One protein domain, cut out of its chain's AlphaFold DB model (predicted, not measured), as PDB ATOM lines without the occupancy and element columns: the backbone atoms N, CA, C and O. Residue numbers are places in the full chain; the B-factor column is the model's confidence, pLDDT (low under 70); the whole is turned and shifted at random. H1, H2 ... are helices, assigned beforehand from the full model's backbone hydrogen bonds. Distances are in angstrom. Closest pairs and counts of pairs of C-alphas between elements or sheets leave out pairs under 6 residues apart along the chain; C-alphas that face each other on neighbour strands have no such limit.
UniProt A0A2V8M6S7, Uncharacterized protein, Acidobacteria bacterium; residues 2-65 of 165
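Overview. This is residues 2 to 65 of the 165 residues of an uncharacterized protein of Acidobacteria bacterium (UniProt A0A2V8M6S7). One long helix, H3, makes the length of the model, and two shorter helices, H1 and H2, gather at its first end to form a small head. The rest of H3, with the last residues, sticks out of this head as a long arm, residues 48 to 65. The printed part has 64 residues with three named helices, in the order H1, H2, H3, and no named strand; its class is all helix. The whole is loose, with a radius of gyration of the C-alphas of 15.0 A, and spans 51 by 21 by 16 A.

Along the chain. H3, residues 34 to 61, is 39.8 A long; it begins at C-alpha 34 (44.951, -12.729, 30.884) and ends at C-alpha 61 (62.098, -44.126, 48.398). H2, residues 20 to 30, is 15.3 A long. H1, residues 6 to 12, is 10.2 A long and begins at C-alpha 6 (39.802, -23.067, 31.785).

Arrangement. H3 touches H1 with residues 36 to 43 alone; the closest C-alphas, those of Ile 6 and Cys 36, are 6.3 A apart. H1 and H3 run the same way at a shallow tilt of 27 degrees. H2 and H3 touch only at the corner by their tight link, through residues 36 to 40 of H3; the closest C-alphas, those of Val 30 and Asp 37, are 4.7 A apart. They run opposite ways at a steep tilt of 50 degrees. H1 and H2 are close but not clearly touching, with the C-alphas of Ile 6 and Ile 26 the closest at 6.6 A. In H1, H2 and H3 every O i to N i+4 pair is within hydrogen-bond range.

Size, cuts and confidence. The two C-alphas farthest apart, those of Asn 2 and Asn 65, are 50.8 A apart. Without residues 48 to 65 the body spans 23 by 21 by 17 A. The printed part has no cut, and the link from H1 to H2 is short. The mean pLDDT of the printed part is 82.0, and residues 2 to 5 and 60 to 64 are under 70.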
ATOM      1  N   ASN A   2      29.238 -18.988  28.509       39.94
ATOM      2  CA  ASN A   2      28.951 -19.211  29.936       39.94
ATOM      3  C   ASN A   2      30.182 -19.745  30.678       39.94
ATOM      4  O   ASN A   2      30.274 -20.937  30.929       39.94
ATOM      5  N   GLU A   3      31.105 -18.819  30.952       51.53
ATOM      6  CA  GLU A   3      31.841 -18.610  32.217       51.53
ATOM      7  C   GLU A   3      32.598 -19.767  32.884       51.53
ATOM      8  O   GLU A   3      33.197 -19.569  33.939       51.53
ATOM      9  N   SER A   4      32.679 -20.953  32.290       60.78
ATOM     10  CA  SER A   4      33.656 -21.944  32.731       60.78
ATOM     11  C   SER A   4      35.022 -21.549  32.170       60.78
ATOM     12  O   SER A   4      35.421 -22.013  31.101       60.78
ATOM     13  N   HIS A   5      35.716 -20.649  32.871       66.31
ATOM     14  CA  HIS A   5      37.145 -20.418  32.669       66.31
ATOM     15  C   HIS A   5      37.878 -21.768  32.636       66.31
ATOM     16  O   HIS A   5      37.465 -22.731  33.292       66.31
ATOM     17  N   ILE A   6      38.990 -21.840  31.895       79.06
ATOM     18  CA  ILE A   6      39.802 -23.067  31.785       79.06
ATOM     19  C   ILE A   6      40.263 -23.604  33.149       79.06
ATOM     20  O   ILE A   6      40.658 -24.758  33.239       79.06
ATOM     21  N   THR A   7      40.176 -22.795  34.208       78.62
ATOM     22  CA  THR A   7      40.444 -23.171  35.599       78.62
ATOM     23  C   THR A   7      39.687 -24.425  36.018       78.62
ATOM     24  O   THR A   7      40.297 -25.331  36.557       78.62
ATOM     25  N   ASN A   8      38.403 -24.559  35.671       81.06
ATOM     26  CA  ASN A   8      37.634 -25.757  36.021       81.06
ATOM     27  C   ASN A   8      38.195 -27.017  35.331       81.06
ATOM     28  O   ASN A   8      38.255 -28.090  35.926       81.06
ATOM     29  N   ILE A   9      38.665 -26.878  34.090       80.69
ATOM     30  CA  ILE A   9      39.308 -27.976  33.360       80.69
ATOM     31  C   ILE A   9      40.659 -28.312  34.008       80.69
ATOM     32  O   ILE A   9      40.934 -29.483  34.260       80.69
ATOM     33  N   LEU A  10      41.467 -27.301  34.335       80.69
ATOM     34  CA  LEU A  10      42.786 -27.462  34.961       80.69
ATOM     35  C   LEU A  10      42.718 -28.016  36.395       80.69
ATOM     36  O   LEU A  10      43.618 -28.741  36.801       80.69
ATOM     37  N   ASP A  11      41.653 -27.725  37.145       80.69
ATOM     38  CA  ASP A  11      41.465 -28.220  38.514       80.69
ATOM     39  C   ASP A  11      41.024 -29.694  38.546       80.69
ATOM     40  O   ASP A  11      41.349 -30.427  39.480       80.69
ATOM     41  N   ASN A  12      40.279 -30.143  37.529       82.25
ATOM     42  CA  ASN A  12      39.721 -31.498  37.474       82.25
ATOM     43  C   ASN A  12      40.537 -32.474  36.617       82.25
ATOM     44  O   ASN A  12      40.282 -33.679  36.654       82.25
ATOM     45  N   SER A  13      41.494 -31.985  35.829       80.69
ATOM     46  CA  SER A  13      42.309 -32.820  34.946       80.69
ATOM     47  C   SER A  13      43.771 -32.389  34.955       80.69
ATOM     48  O   SER A  13      44.085 -31.202  34.908       80.69
ATOM     49  N   SER A  14      44.684 -33.363  35.013       81.50
ATOM     50  CA  SER A  14      46.112 -33.075  34.891       81.50
ATOM     51  C   SER A  14      46.466 -32.721  33.445       81.50
ATOM     52  O   SER A  14      45.899 -33.271  32.499       81.50
ATOM     53  N   LEU A  15      47.463 -31.848  33.277       81.44
ATOM     54  CA  LEU A  15      47.969 -31.439  31.961       81.44
ATOM     55  C   LEU A  15      48.421 -32.620  31.088       81.44
ATOM     56  O   LEU A  15      48.299 -32.557  29.870       81.44
ATOM     57  N   GLU A  16      48.896 -33.702  31.706       80.62
ATOM     58  CA  GLU A  16      49.343 -34.918  31.014       80.62
ATOM     59  C   GLU A  16      48.191 -35.777  30.474       80.62
ATOM     60  O   GLU A  16      48.377 -36.510  29.507       80.62
ATOM     61  N   ASN A  17      47.003 -35.687  31.079       82.12
ATOM     62  CA  ASN A  17      45.842 -36.506  30.721       82.12
ATOM     63  C   ASN A  17      44.826 -35.764  29.839       82.12
ATOM     64  O   ASN A  17      43.782 -36.322  29.494       82.12
ATOM     65  N   LEU A  18      45.105 -34.511  29.478       85.25
ATOM     66  CA  LEU A  18      44.237 -33.724  28.611       85.25
ATOM     67  C   LEU A  18      44.382 -34.173  27.148       85.25
ATOM     68  O   LEU A  18      45.502 -34.279  26.642       85.25
ATOM     69  N   PRO A  19      43.270 -34.411  26.428       86.94
ATOM     70  CA  PRO A  19      43.342 -34.738  25.015       86.94
ATOM     71  C   PRO A  19      43.865 -33.533  24.226       86.94
ATOM     72  O   PRO A  19      43.567 -32.378  24.530       86.94
ATOM     73  N   GLU A  20      44.605 -33.798  23.151       86.75
ATOM     74  CA  GLU A  20      45.283 -32.763  22.356       86.75
ATOM     75  C   GLU A  20      44.328 -31.687  21.809       86.75
ATOM     76  O   GLU A  20      44.677 -30.509  21.722       86.75
ATOM     77  N   ARG A  21      43.077 -32.070  21.521       85.81
ATOM     78  CA  ARG A  21      42.014 -31.138  21.125       85.81
ATOM     79  C   ARG A  21      41.751 -30.071  22.192       85.81
ATOM     80  O   ARG A  21      41.595 -28.904  21.840       85.81
ATOM     81  N   ASP A  22      41.720 -30.454  23.461       84.44
ATOM     82  CA  ASP A  22      41.399 -29.541  24.561       84.44
ATOM     83  C   ASP A  22      42.587 -28.625  24.860       84.44
ATOM     84  O   ASP A  22      42.398 -27.441  25.125       84.44
ATOM     85  N   LEU A  23      43.819 -29.119  24.691       86.19
ATOM     86  CA  LEU A  23      45.024 -28.286  24.774       86.19
ATOM     87  C   LEU A  23      45.031 -27.167  23.723       86.19
ATOM     88  O   LEU A  23      45.423 -26.042  24.034       86.19
ATOM     89  N   LEU A  24      44.576 -27.437  22.494       87.69
ATOM     90  CA  LEU A  24      44.461 -26.408  21.455       87.69
ATOM     91  C   LEU A  24      43.408 -25.351  21.806       87.69
ATOM     92  O   LEU A  24      43.654 -24.159  21.624       87.69
ATOM     93  N   VAL A  25      42.263 -25.774  22.348       87.50
ATOM     94  CA  VAL A  25      41.203 -24.860  22.801       87.50
ATOM     95  C   VAL A  25      41.697 -23.987  23.954       87.50
ATOM     96  O   VAL A  25      41.482 -22.775  23.941       87.50
ATOM     97  N   ILE A  26      42.404 -24.580  24.919       86.69
ATOM     98  CA  ILE A  26      42.996 -23.862  26.050       86.69
ATOM     99  C   ILE A  26      44.005 -22.824  25.552       86.69
ATOM    100  O   ILE A  26      43.908 -21.664  25.942       86.69
ATOM    101  N   ARG A  27      44.920 -23.194  24.645       87.88
ATOM    102  CA  ARG A  27      45.913 -22.258  24.085       87.88
ATOM    103  C   ARG A  27      45.259 -21.088  23.353       87.88
ATOM    104  O   ARG A  27      45.618 -19.945  23.611       87.88
ATOM    105  N   ALA A  28      44.255 -21.354  22.517       88.31
ATOM    106  CA  ALA A  28      43.523 -20.298  21.818       88.31
ATOM    107  C   ALA A  28      42.785 -19.349  22.787       88.31
ATOM    108  O   ALA A  28      42.688 -18.147  22.544       88.31
ATOM    109  N   HIS A  29      42.273 -19.872  23.904       87.69
ATOM    110  CA  HIS A  29      41.588 -19.069  24.917       87.69
ATOM    111  C   HIS A  29      42.555 -18.255  25.796       87.69
ATOM    112  O   HIS A  29      42.244 -17.133  26.196       87.69
ATOM    113  N   VAL A  30      43.743 -18.791  26.073       90.88
ATOM    114  CA  VAL A  30      44.805 -18.115  26.834       90.88
ATOM    115  C   VAL A  30      45.279 -16.838  26.128       90.88
ATOM    116  O   VAL A  30      45.473 -15.822  26.788       90.88
ATOM    117  N   GLU A  31      45.351 -16.830  24.794       89.12
ATOM    118  CA  GLU A  31      45.725 -15.635  24.015       89.12
ATOM    119  C   GLU A  31      44.742 -14.462  24.175       89.12
ATOM    120  O   GLU A  31      45.102 -13.306  23.957       89.12
ATOM    121  N   THR A  32      43.496 -14.744  24.563       89.12
ATOM    122  CA  THR A  32      42.432 -13.738  24.695       89.12
ATOM    123  C   THR A  32      42.097 -13.380  26.143       89.12
ATOM    124  O   THR A  32      41.477 -12.340  26.372       89.12
ATOM    125  N   CYS A  33      42.512 -14.179  27.132       89.06
ATOM    126  CA  CYS A  33      42.166 -13.975  28.539       89.06
ATOM    127  C   CYS A  33      43.397 -14.027  29.461       89.06
ATOM    128  O   CYS A  33      43.943 -15.092  29.741       89.06
ATOM    129  N   ALA A  34      43.773 -12.871  30.020       88.44
ATOM    130  CA  ALA A  34      44.951 -12.729  30.884       88.44
ATOM    131  C   ALA A  34      44.867 -13.507  32.214       88.44
ATOM    132  O   ALA A  34      45.894 -13.854  32.795       88.44
ATOM    133  N   GLU A  35      43.667 -13.773  32.730       87.31
ATOM    134  CA  GLU A  35      43.491 -14.585  33.944       87.31
ATOM    135  C   GLU A  35      43.725 -16.070  33.654       87.31
ATOM    136  O   GLU A  35      44.434 -16.748  34.402       87.31
ATOM    137  N   CYS A  36      43.195 -16.551  32.528       87.94
ATOM    138  CA  CYS A  36      43.423 -17.904  32.036       87.94
ATOM    139  C   CYS A  36      44.904 -18.134  31.700       87.94
ATOM    140  O   CYS A  36      45.428 -19.198  32.013       87.94
ATOM    141  N   ASP A  37      45.600 -17.136  31.151       90.62
ATOM    142  CA  ASP A  37      47.049 -17.202  30.916       90.62
ATOM    143  C   ASP A  37      47.838 -17.461  32.206       90.62
ATOM    144  O   ASP A  37      48.605 -18.421  32.304       90.62
ATOM    145  N   ARG A  38      47.570 -16.678  33.258       89.75
ATOM    146  CA  ARG A  38      48.215 -16.871  34.567       89.75
ATOM    147  C   ARG A  38      47.884 -18.226  35.181       89.75
ATOM    148  O   ARG A  38      48.775 -18.866  35.735       89.75
ATOM    149  N   ALA A  39      46.629 -18.664  35.090       88.25
ATOM    150  CA  ALA A  39      46.211 -19.969  35.599       88.25
ATOM    151  C   ALA A  39      46.914 -21.115  34.855       88.25
ATOM    152  O   ALA A  39      47.409 -22.050  35.483       88.25
ATOM    153  N   PHE A  40      47.026 -21.019  33.530       89.06
ATOM    154  CA  PHE A  40      47.711 -22.010  32.707       89.06
ATOM    155  C   PHE A  40      49.226 -22.037  32.966       89.06
ATOM    156  O   PHE A  40      49.819 -23.113  33.051       89.06
ATOM    157  N   ALA A  41      49.860 -20.876  33.147       90.62
ATOM    158  CA  ALA A  41      51.267 -20.785  33.529       90.62
ATOM    159  C   ALA A  41      51.520 -21.375  34.928       90.62
ATOM    160  O   ALA A  41      52.454 -22.156  35.114       90.62
ATOM    161  N   ALA A  42      50.660 -21.063  35.903       90.12
ATOM    162  CA  ALA A  42      50.740 -21.632  37.246       90.12
ATOM    163  C   ALA A  42      50.565 -23.159  37.230       90.12
ATOM    164  O   ALA A  42      51.337 -23.864  37.877       90.12
ATOM    165  N   ALA A  43      49.613 -23.673  36.446       88.56
ATOM    166  CA  ALA A  43      49.397 -25.109  36.283       88.56
ATOM    167  C   ALA A  43      50.617 -25.815  35.668       88.56
ATOM    168  O   ALA A  43      50.991 -26.892  36.126       88.56
ATOM    169  N   GLN A  44      51.280 -25.207  34.678       90.31
ATOM    170  CA  GLN A  44      52.517 -25.752  34.102       90.31
ATOM    171  C   GLN A  44      53.653 -25.816  35.127       90.31
ATOM    172  O   GLN A  44      54.324 -26.840  35.235       90.31
ATOM    173  N   ILE A  45      53.855 -24.747  35.903       91.62
ATOM    174  CA  ILE A  45      54.885 -24.713  36.953       91.62
ATOM    175  C   ILE A  45      54.578 -25.755  38.032       91.62
ATOM    176  O   ILE A  45      55.473 -26.485  38.451       91.62
ATOM    177  N   ALA A  46      53.318 -25.859  38.457       89.12
ATOM    178  CA  ALA A  46      52.893 -26.851  39.435       89.12
ATOM    179  C   ALA A  46      53.108 -28.281  38.920       89.12
ATOM    180  O   ALA A  46      53.610 -29.115  39.664       89.12
ATOM    181  N   ALA A  47      52.801 -28.559  37.650       88.94
ATOM    182  CA  ALA A  47      53.042 -29.869  37.049       88.94
ATOM    183  C   ALA A  47      54.537 -30.228  37.023       88.94
ATOM    184  O   ALA A  47      54.901 -31.348  37.375       88.94
ATOM    185  N   LEU A  48      55.409 -29.273  36.678       90.38
ATOM    186  CA  LEU A  48      56.860 -29.475  36.728       90.38
ATOM    187  C   LEU A  48      57.358 -29.727  38.155       90.38
ATOM    188  O   LEU A  48      58.164 -30.626  38.366       90.38
ATOM    189  N   LEU A  49      56.855 -28.975  39.134       91.31
ATOM    190  CA  LEU A  49      57.229 -29.147  40.537       91.31
ATOM    191  C   LEU A  49      56.760 -30.502  41.078       91.31
ATOM    192  O   LEU A  49      57.520 -31.187  41.750       91.31
ATOM    193  N   VAL A  50      55.532 -30.917  40.757       89.19
ATOM    194  CA  VAL A  50      55.008 -32.238  41.139       89.19
ATOM    195  C   VAL A  50      55.855 -33.352  40.537       89.19
ATOM    196  O   VAL A  50      56.129 -34.327  41.230       89.19
ATOM    197  N   LYS A  51      56.295 -33.201  39.284       88.38
ATOM    198  CA  LYS A  51      57.198 -34.156  38.645       88.38
ATOM    199  C   LYS A  51      58.538 -34.240  39.376       88.38
ATOM    200  O   LYS A  51      58.933 -35.334  39.752       88.38
ATOM    201  N   GLU A  52      59.174 -33.105  39.651       89.06
ATOM    202  CA  GLU A  52      60.450 -33.077  40.377       89.06
ATOM    203  C   GLU A  52      60.311 -33.681  41.781       89.06
ATOM    204  O   GLU A  52      61.097 -34.533  42.174       89.06
ATOM    205  N   CYS A  53      59.256 -33.329  42.523       85.50
ATOM    206  CA  CYS A  53      58.989 -33.931  43.828       85.50
ATOM    207  C   CYS A  53      58.698 -35.436  43.740       85.50
ATOM    208  O   CYS A  53      59.014 -36.165  44.678       85.50
ATOM    209  N   ALA A  54      58.071 -35.913  42.661       84.56
ATOM    210  CA  ALA A  54      57.842 -37.339  42.447       84.56
ATOM    211  C   ALA A  54      59.155 -38.077  42.147       84.56
ATOM    212  O   ALA A  54      59.366 -39.166  42.683       84.56
ATOM    213  N   ASP A  55      60.042 -37.466  41.363       84.19
ATOM    214  CA  ASP A  55      61.367 -37.998  41.045       84.19
ATOM    215  C   ASP A  55      62.260 -38.013  42.305       84.19
ATOM    216  O   ASP A  55      62.792 -39.063  42.668       84.19
ATOM    217  N   GLU A  56      62.301 -36.922  43.080       80.44
ATOM    218  CA  GLU A  56      62.978 -36.871  44.386       80.44
ATOM    219  C   GLU A  56      62.395 -37.886  45.380       80.44
ATOM    220  O   GLU A  56      63.126 -38.510  46.154       80.44
ATOM    221  N   ALA A  57      61.072 -38.066  45.401       76.19
ATOM    222  CA  ALA A  57      60.433 -39.068  46.245       76.19
ATOM    223  C   ALA A  57      60.797 -40.488  45.801       76.19
ATOM    224  O   ALA A  57      60.979 -41.346  46.662       76.19
ATOM    225  N   ALA A  58      60.939 -40.750  44.501       75.56
ATOM    226  CA  ALA A  58      61.383 -42.039  43.984       75.56
ATOM    227  C   ALA A  58      62.840 -42.324  44.381       75.56
ATOM    228  O   ALA A  58      63.130 -43.407  44.895       75.56
ATOM    229  N   GLU A  59      63.734 -41.344  44.255       75.81
ATOM    230  CA  GLU A  59      65.128 -41.458  44.697       75.81
ATOM    231  C   GLU A  59      65.231 -41.663  46.216       75.81
ATOM    232  O   GLU A  59      65.915 -42.573  46.694       75.81
ATOM    233  N   ASN A  60      64.470 -40.886  46.990       69.31
ATOM    234  CA  ASN A  60      64.411 -41.018  48.442       69.31
ATOM    235  C   ASN A  60      63.677 -42.285  48.900       69.31
ATOM    236  O   ASN A  60      63.947 -42.768  49.999       69.31
ATOM    237  N   SER A  61      62.793 -42.869  48.082       64.06
ATOM    238  CA  SER A  61      62.098 -44.126  48.398       64.06
ATOM    239  C   SER A  61      63.052 -45.317  48.477       64.06
ATOM    240  O   SER A  61      62.841 -46.208  49.299       64.06
ATOM    241  N   GLY A  62      64.159 -45.289  47.724       63.44
ATOM    242  CA  GLY A  62      65.256 -46.251  47.871       63.44
ATOM    243  C   GLY A  62      65.969 -46.150  49.226       63.44
ATOM    244  O   GLY A  62      66.592 -47.112  49.670       63.44
ATOM    245  N   ASN A  63      65.829 -45.010  49.909       61.59
ATOM    246  CA  ASN A  63      66.386 -44.718  51.230       61.59
ATOM    247  C   ASN A  63      65.293 -44.571  52.313       61.59
ATOM    248  O   ASN A  63      65.556 -44.158  53.446       61.59
ATOM    249  N   MET A  64      64.038 -44.885  51.974       65.94
ATOM    250  CA  MET A  64      62.906 -44.731  52.874       65.94
ATOM    251  C   MET A  64      62.953 -45.816  53.942       65.94
ATOM    252  O   MET A  64      63.116 -47.005  53.671       65.94
ATOM    253  N   ASN A  65      62.811 -45.393  55.197       72.50
ATOM    254  CA  ASN A  65      62.934 -46.291  56.331       72.50
ATOM    255  C   ASN A  65      61.850 -47.399  56.257       72.50
ATOM    256  O   ASN A  65      60.651 -47.080  56.239       72.50
TER     257      ASN A  65